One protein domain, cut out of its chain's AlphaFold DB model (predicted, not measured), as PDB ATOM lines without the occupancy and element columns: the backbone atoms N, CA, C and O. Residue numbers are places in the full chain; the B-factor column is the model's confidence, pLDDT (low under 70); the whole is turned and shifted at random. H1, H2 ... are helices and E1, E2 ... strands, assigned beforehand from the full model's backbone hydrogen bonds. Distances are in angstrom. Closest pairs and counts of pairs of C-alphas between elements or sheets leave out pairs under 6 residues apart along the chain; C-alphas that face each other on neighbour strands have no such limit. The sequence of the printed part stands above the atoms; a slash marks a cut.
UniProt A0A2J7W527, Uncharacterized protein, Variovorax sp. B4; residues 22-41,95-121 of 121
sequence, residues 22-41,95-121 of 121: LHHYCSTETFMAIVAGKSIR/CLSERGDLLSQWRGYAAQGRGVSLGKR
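What this domain is: This is residues 22 to 41 and 95 to 121 of the 121 residues of an uncharacterized protein of Variovorax sp. B4 (UniProt A0A2J7W527). A ribbon of two antiparallel strands, E1 and E2, stands in the middle between two short helices, H1 on one side and H2 on the other. Both helices come nearest the ribbon towards the end where Cys 26 faces Val 116, and the line from H1 across the ribbon to H2 makes the longest axis. The printed part has 47 residues, with two named helices and two named strands in the order E1, H1, H2, E2; the class is mixed, helices and strands. The whole is compact, with a radius of gyration of the C-alphas of 9.9 A and spans of 28 by 22 by 13 A.

Where its parts are: E1, residues 22 to 26, begins with C-alpha 22 at (7.101, 117.205, 29.121) and is 13.1 A long. H1, residues 28 to 37, is 14.0 A long and ends with C-alpha 37 at (11.839, 127.419, 45.714). H2, residues 103 to 108, is 8.4 A long. E2, residues 116 to 120, is 12.7 A long and ends with C-alpha 120 at (5.742, 117.578, 34.225).

How they stand to each other: E1 and E2 are antiparallel neighbours, at 152 degrees between their directions. N 24 and O 118 are within hydrogen-bond range at 2.9 A, as are N 118 and O 24 at 2.8 A. The closest C-alphas of H1 and E2, those of Thr 28 and Val 116, are 6.3 A apart. The closest of E1 and H2, those of Tyr 25 and Gln 105, are 6.5 A apart. H1 and H2 are apart. In H1 and H2 every O i to N i+4 pair is within hydrogen-bond range.

The domain as a whole: The two C-alphas farthest apart, those of Gly 37 and Leu 103, are 27.7 A apart. Residues 42 to 94 are not printed, and C-alphas 41 and 95 across the cut are 10.8 A apart. The link from E1 to H1 is tight and that from H2 to E2 is short. The mean pLDDT of the printed part is 93.9, and no printed residue is under 70.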
ATOM      1  N   LEU A  22       5.970 116.444  29.643       94.06
ATOM      2  CA  LEU A  22       7.101 117.205  29.121       94.06
ATOM      3  C   LEU A  22       8.238 117.198  30.136       94.06
ATOM      4  O   LEU A  22       8.022 117.288  31.342       94.06
ATOM      5  N   HIS A  23       9.460 117.101  29.641       95.19
ATOM      6  CA  HIS A  23      10.655 116.904  30.442       95.19
ATOM      7  C   HIS A  23      11.548 118.135  30.409       95.19
ATOM      8  O   HIS A  23      11.964 118.588  29.342       95.19
ATOM      9  N   HIS A  24      11.883 118.645  31.591       95.12
ATOM     10  CA  HIS A  24      12.912 119.660  31.768       95.12
ATOM     11  C   HIS A  24      14.206 118.999  32.250       95.12
ATOM     12  O   HIS A  24      14.251 118.431  33.342       95.12
ATOM     13  N   TYR A  25      15.253 119.067  31.434       95.69
ATOM     14  CA  TYR A  25      16.575 118.552  31.782       95.69
ATOM     15  C   TYR A  25      17.379 119.649  32.464       95.69
ATOM     16  O   TYR A  25      17.485 120.751  31.929       95.69
ATOM     17  N   CYS A  26      17.949 119.355  33.628       95.25
ATOM     18  CA  CYS A  26      18.732 120.332  34.381       95.25
ATOM     19  C   CYS A  26      19.804 119.662  35.249       95.25
ATOM     20  O   CYS A  26      19.816 118.442  35.434       95.25
ATOM     21  N   SER A  27      20.732 120.459  35.780       96.50
ATOM     22  CA  SER A  27      21.709 119.983  36.760       96.50
ATOM     23  C   SER A  27      21.035 119.650  38.099       96.50
ATOM     24  O   SER A  27      19.941 120.130  38.406       96.50
ATOM     25  N   THR A  28      21.709 118.861  38.936       97.06
ATOM     26  CA  THR A  28      21.235 118.552  40.295       97.06
ATOM     27  C   THR A  28      21.068 119.815  41.140       97.06
ATOM     28  O   THR A  28      20.122 119.922  41.911       97.06
ATOM     29  N   GLU A  29      21.943 120.805  40.962       96.75
ATOM     30  CA  GLU A  29      21.847 122.095  41.647       96.75
ATOM     31  C   GLU A  29      20.575 122.855  41.251       96.75
ATOM     32  O   GLU A  29      19.802 123.271  42.115       96.75
ATOM     33  N   THR A  30      20.305 122.978  39.945       95.44
ATOM     34  CA  THR A  30      19.081 123.615  39.443       95.44
ATOM     35  C   THR A  30      17.837 122.873  39.921       95.44
ATOM     36  O   THR A  30      16.871 123.507  40.341       95.44
ATOM     37  N   PHE A  31      17.863 121.541  39.928       96.19
ATOM     38  CA  PHE A  31      16.776 120.738  40.476       96.19
ATOM     39  C   PHE A  31      16.507 121.048  41.951       96.19
ATOM     40  O   PHE A  31      15.361 121.316  42.316       96.19
ATOM     41  N   MET A  32      17.546 121.071  42.788       97.31
ATOM     42  CA  MET A  32      17.402 121.401  44.206       97.31
ATOM     43  C   MET A  32      16.834 122.810  44.398       97.31
ATOM     44  O   MET A  32      15.948 123.001  45.230       97.31
ATOM     45  N   ALA A  33      17.265 123.778  43.584       96.81
ATOM     46  CA  ALA A  33      16.713 125.131  43.595       96.81
ATOM     47  C   ALA A  33      15.224 125.163  43.201       96.81
ATOM     48  O   ALA A  33      14.436 125.858  43.846       96.81
ATOM     49  N   ILE A  34      14.815 124.387  42.189       95.75
ATOM     50  CA  ILE A  34      13.411 124.271  41.768       95.75
ATOM     51  C   ILE A  34      12.558 123.670  42.886       95.75
ATOM     52  O   ILE A  34      11.477 124.185  43.161       95.75
ATOM     53  N   VAL A  35      13.014 122.598  43.536       95.81
ATOM     54  CA  VAL A  35      12.254 121.923  44.600       95.81
ATOM     55  C   VAL A  35      12.146 122.801  45.846       95.81
ATOM     56  O   VAL A  35      11.054 122.946  46.393       95.81
ATOM     57  N   ALA A  36      13.250 123.419  46.270       97.50
ATOM     58  CA  ALA A  36      13.272 124.290  47.442       97.50
ATOM     59  C   ALA A  36      12.433 125.560  47.229       97.50
ATOM     60  O   ALA A  36      11.661 125.947  48.106       97.50
ATOM     61  N   GLY A  37      12.556 126.188  46.056       96.44
ATOM     62  CA  GLY A  37      11.839 127.419  45.714       96.44
ATOM     63  C   GLY A  37      10.427 127.205  45.165       96.44
ATOM     64  O   GLY A  37       9.657 128.157  45.091       96.44
ATOM     65  N   LYS A  38      10.077 125.977  44.763       94.62
ATOM     66  CA  LYS A  38       8.827 125.628  44.056       94.62
ATOM     67  C   LYS A  38       8.575 126.488  42.809       94.62
ATOM     68  O   LYS A  38       7.433 126.754  42.445       94.62
ATOM     69  N   SER A  39       9.646 126.907  42.139       93.62
ATOM     70  CA  SER A  39       9.607 127.836  41.007       93.62
ATOM     71  C   SER A  39      10.586 127.414  39.918       93.62
ATOM     72  O   SER A  39      11.677 126.939  40.228       93.62
ATOM     73  N   ILE A  40      10.236 127.648  38.652       92.69
ATOM     74  CA  ILE A  40      11.181 127.567  37.530       92.69
ATOM     75  C   ILE A  40      11.665 128.978  37.212       92.69
ATOM     76  O   ILE A  40      10.861 129.902  37.116       92.69
ATOM     77  N   ARG A  41      12.979 129.133  37.035       91.81
ATOM     78  CA  ARG A  41      13.562 130.372  36.519       91.81
ATOM     79  C   ARG A  41      13.491 130.369  34.999       91.81
ATOM     80  O   ARG A  41      13.810 129.362  34.374       91.81
ATOM     81  N   CYS A  95      13.239 125.553  28.503       88.25
ATOM     82  CA  CYS A  95      13.146 124.492  27.506       88.25
ATOM     83  C   CYS A  95      12.489 123.224  28.065       88.25
ATOM     84  O   CYS A  95      12.778 122.791  29.188       88.25
ATOM     85  N   LEU A  96      11.651 122.601  27.237       91.56
ATOM     86  CA  LEU A  96      10.968 121.339  27.501       91.56
ATOM     87  C   LEU A  96      11.196 120.358  26.348       91.56
ATOM     88  O   LEU A  96      11.396 120.758  25.205       91.56
ATOM     89  N   SER A  97      11.153 119.064  26.651       91.50
ATOM     90  CA  SER A  97      11.266 117.990  25.666       91.50
ATOM     91  C   SER A  97      10.173 116.952  25.867       91.50
ATOM     92  O   SER A  97       9.893 116.552  26.991       91.50
ATOM     93  N   GLU A  98       9.596 116.449  24.782       92.31
ATOM     94  CA  GLU A  98       8.650 115.329  24.854       92.31
ATOM     95  C   GLU A  98       9.328 114.010  25.239       92.31
ATOM     96  O   GLU A  98       8.685 113.091  25.742       92.31
ATOM     97  N   ARG A  99      10.639 113.889  24.994       91.56
ATOM     98  CA  ARG A  99      11.398 112.673  25.284       91.56
ATOM     99  C   ARG A  99      12.077 112.809  26.636       91.56
ATOM    100  O   ARG A  99      12.961 113.646  26.798       91.56
ATOM    101  N   GLY A 100      11.697 111.950  27.579       91.88
ATOM    102  CA  GLY A 100      12.284 111.905  28.922       91.88
ATOM    103  C   GLY A 100      13.668 111.279  29.018       91.88
ATOM    104  O   GLY A 100      14.353 111.513  30.015       91.88
ATOM    105  N   ASP A 101      14.084 110.563  27.974       94.38
ATOM    106  CA  ASP A 101      15.424 110.009  27.830       94.38
ATOM    107  C   ASP A 101      15.986 110.321  26.433       94.38
ATOM    108  O   ASP A 101      15.651 109.674  25.437       94.38
ATOM    109  N   LEU A 102      16.787 111.384  26.338       94.56
ATOM    110  CA  LEU A 102      17.401 111.826  25.091       94.56
ATOM    111  C   LEU A 102      18.862 112.219  25.326       94.56
ATOM    112  O   LEU A 102      19.153 113.176  26.041       94.56
ATOM    113  N   LEU A 103      19.794 111.505  24.683       95.31
ATOM    114  CA  LEU A 103      21.240 111.670  24.891       95.31
ATOM    115  C   LEU A 103      21.725 113.114  24.695       95.31
ATOM    116  O   LEU A 103      22.540 113.601  25.477       95.31
ATOM    117  N   SER A 104      21.225 113.815  23.673       94.00
ATOM    118  CA  SER A 104      21.582 115.219  23.437       94.00
ATOM    119  C   SER A 104      21.193 116.110  24.615       94.00
ATOM    120  O   SER A 104      21.965 116.993  24.982       94.00
ATOM    121  N   GLN A 105      20.047 115.838  25.245       94.69
ATOM    122  CA  GLN A 105      19.563 116.601  26.391       94.69
ATOM    123  C   GLN A 105      20.350 116.274  27.656       94.69
ATOM    124  O   GLN A 105      20.743 117.184  28.386       94.69
ATOM    125  N   TRP A 106      20.660 114.995  27.877       96.12
ATOM    126  CA  TRP A 106      21.523 114.574  28.980       96.12
ATOM    127  C   TRP A 106      22.896 115.242  28.915       96.12
ATOM    128  O   TRP A 106      23.400 115.757  29.916       96.12
ATOM    129  N   ARG A 107      23.477 115.274  27.714       95.25
ATOM    130  CA  ARG A 107      24.777 115.888  27.451       95.25
ATOM    131  C   ARG A 107      24.733 117.409  27.599       95.25
ATOM    132  O   ARG A 107      25.598 117.981  28.253       95.25
ATOM    133  N   GLY A 108      23.737 118.048  26.984       91.62
ATOM    134  CA  GLY A 108      23.648 119.504  26.867       91.62
ATOM    135  C   GLY A 108      23.141 120.216  28.119       91.62
ATOM    136  O   GLY A 108      23.633 121.295  28.430       91.62
ATOM    137  N   TYR A 109      22.194 119.621  28.849       92.38
ATOM    138  CA  TYR A 109      21.446 120.331  29.898       92.38
ATOM    139  C   TYR A 109      21.450 119.631  31.258       92.38
ATOM    140  O   TYR A 109      21.300 120.288  32.285       92.38
ATOM    141  N   ALA A 110      21.677 118.317  31.308       95.81
ATOM    142  CA  ALA A 110      21.724 117.564  32.562       95.81
ATOM    143  C   ALA A 110      23.163 117.269  33.013       95.81
ATOM    144  O   ALA A 110      23.494 116.139  33.371       95.81
ATOM    145  N   ALA A 111      24.029 118.289  32.987       95.06
ATOM    146  CA  ALA A 111      25.402 118.224  33.497       95.06
ATOM    147  C   ALA A 111      26.192 116.991  33.004       95.06
ATOM    148  O   ALA A 111      26.786 116.266  33.804       95.06
ATOM    149  N   GLN A 112      26.177 116.739  31.688       95.00
ATOM    150  CA  GLN A 112      26.850 115.589  31.064       95.00
ATOM    151  C   GLN A 112      26.359 114.233  31.615       95.00
ATOM    152  O   GLN A 112      27.153 113.328  31.867       95.00
ATOM    153  N   GLY A 113      25.048 114.102  31.840       94.44
ATOM    154  CA  GLY A 113      24.415 112.881  32.354       94.44
ATOM    155  C   GLY A 113      24.436 112.716  33.879       94.44
ATOM    156  O   GLY A 113      24.050 111.663  34.372       94.44
ATOM    157  N   ARG A 114      24.876 113.727  34.640       96.44
ATOM    158  CA  ARG A 114      24.900 113.701  36.120       96.44
ATOM    159  C   ARG A 114      23.733 114.446  36.772       96.44
ATOM    160  O   ARG A 114      23.619 114.444  37.994       96.44
ATOM    161  N   GLY A 115      22.938 115.142  35.966       96.81
ATOM    162  CA  GLY A 115      21.755 115.880  36.386       96.81
ATOM    163  C   GLY A 115      20.493 115.025  36.351       96.81
ATOM    164  O   GLY A 115      20.536 113.809  36.532       96.81
ATOM    165  N   VAL A 116      19.355 115.670  36.103       96.56
ATOM    166  CA  VAL A 116      18.036 115.033  36.160       96.56
ATOM    167  C   VAL A 116      17.141 115.451  34.994       96.56
ATOM    168  O   VAL A 116      17.299 116.528  34.417       96.56
ATOM    169  N   SER A 117      16.166 114.592  34.693       96.69
ATOM    170  CA  SER A 117      15.054 114.850  33.777       96.69
ATOM    171  C   SER A 117      13.766 114.947  34.594       96.69
ATOM    172  O   SER A 117      13.333 113.974  35.213       96.69
ATOM    173  N   LEU A 118      13.173 116.140  34.643       94.31
ATOM    174  CA  LEU A 118      11.976 116.433  35.429       94.31
ATOM    175  C   LEU A 118      10.743 116.368  34.540       94.31
ATOM    176  O   LEU A 118      10.481 117.297  33.778       94.31
ATOM    177  N   GLY A 119       9.987 115.278  34.653       92.38
ATOM    178  CA  GLY A 119       8.700 115.137  33.979       92.38
ATOM    179  C   GLY A 119       7.620 115.996  34.641       92.38
ATOM    180  O   GLY A 119       7.406 115.908  35.850       92.38
ATOM    181  N   LYS A 120       6.924 116.803  33.842       80.25
ATOM    182  CA  LYS A 120       5.742 117.578  34.225       80.25
ATOM    183  C   LYS A 120       4.529 117.100  33.435       80.25
ATOM    184  O   LYS A 120       4.638 116.903  32.227       80.25
ATOM    185  N   ARG A 121       3.415 116.902  34.137       74.75
ATOM    186  CA  ARG A 121       2.096 116.577  33.580       74.75
ATOM    187  C   ARG A 121       1.165 117.761  33.755       74.75
ATOM    188  O   ARG A 121       1.395 118.510  34.735       74.75
TER     189      ARG A 121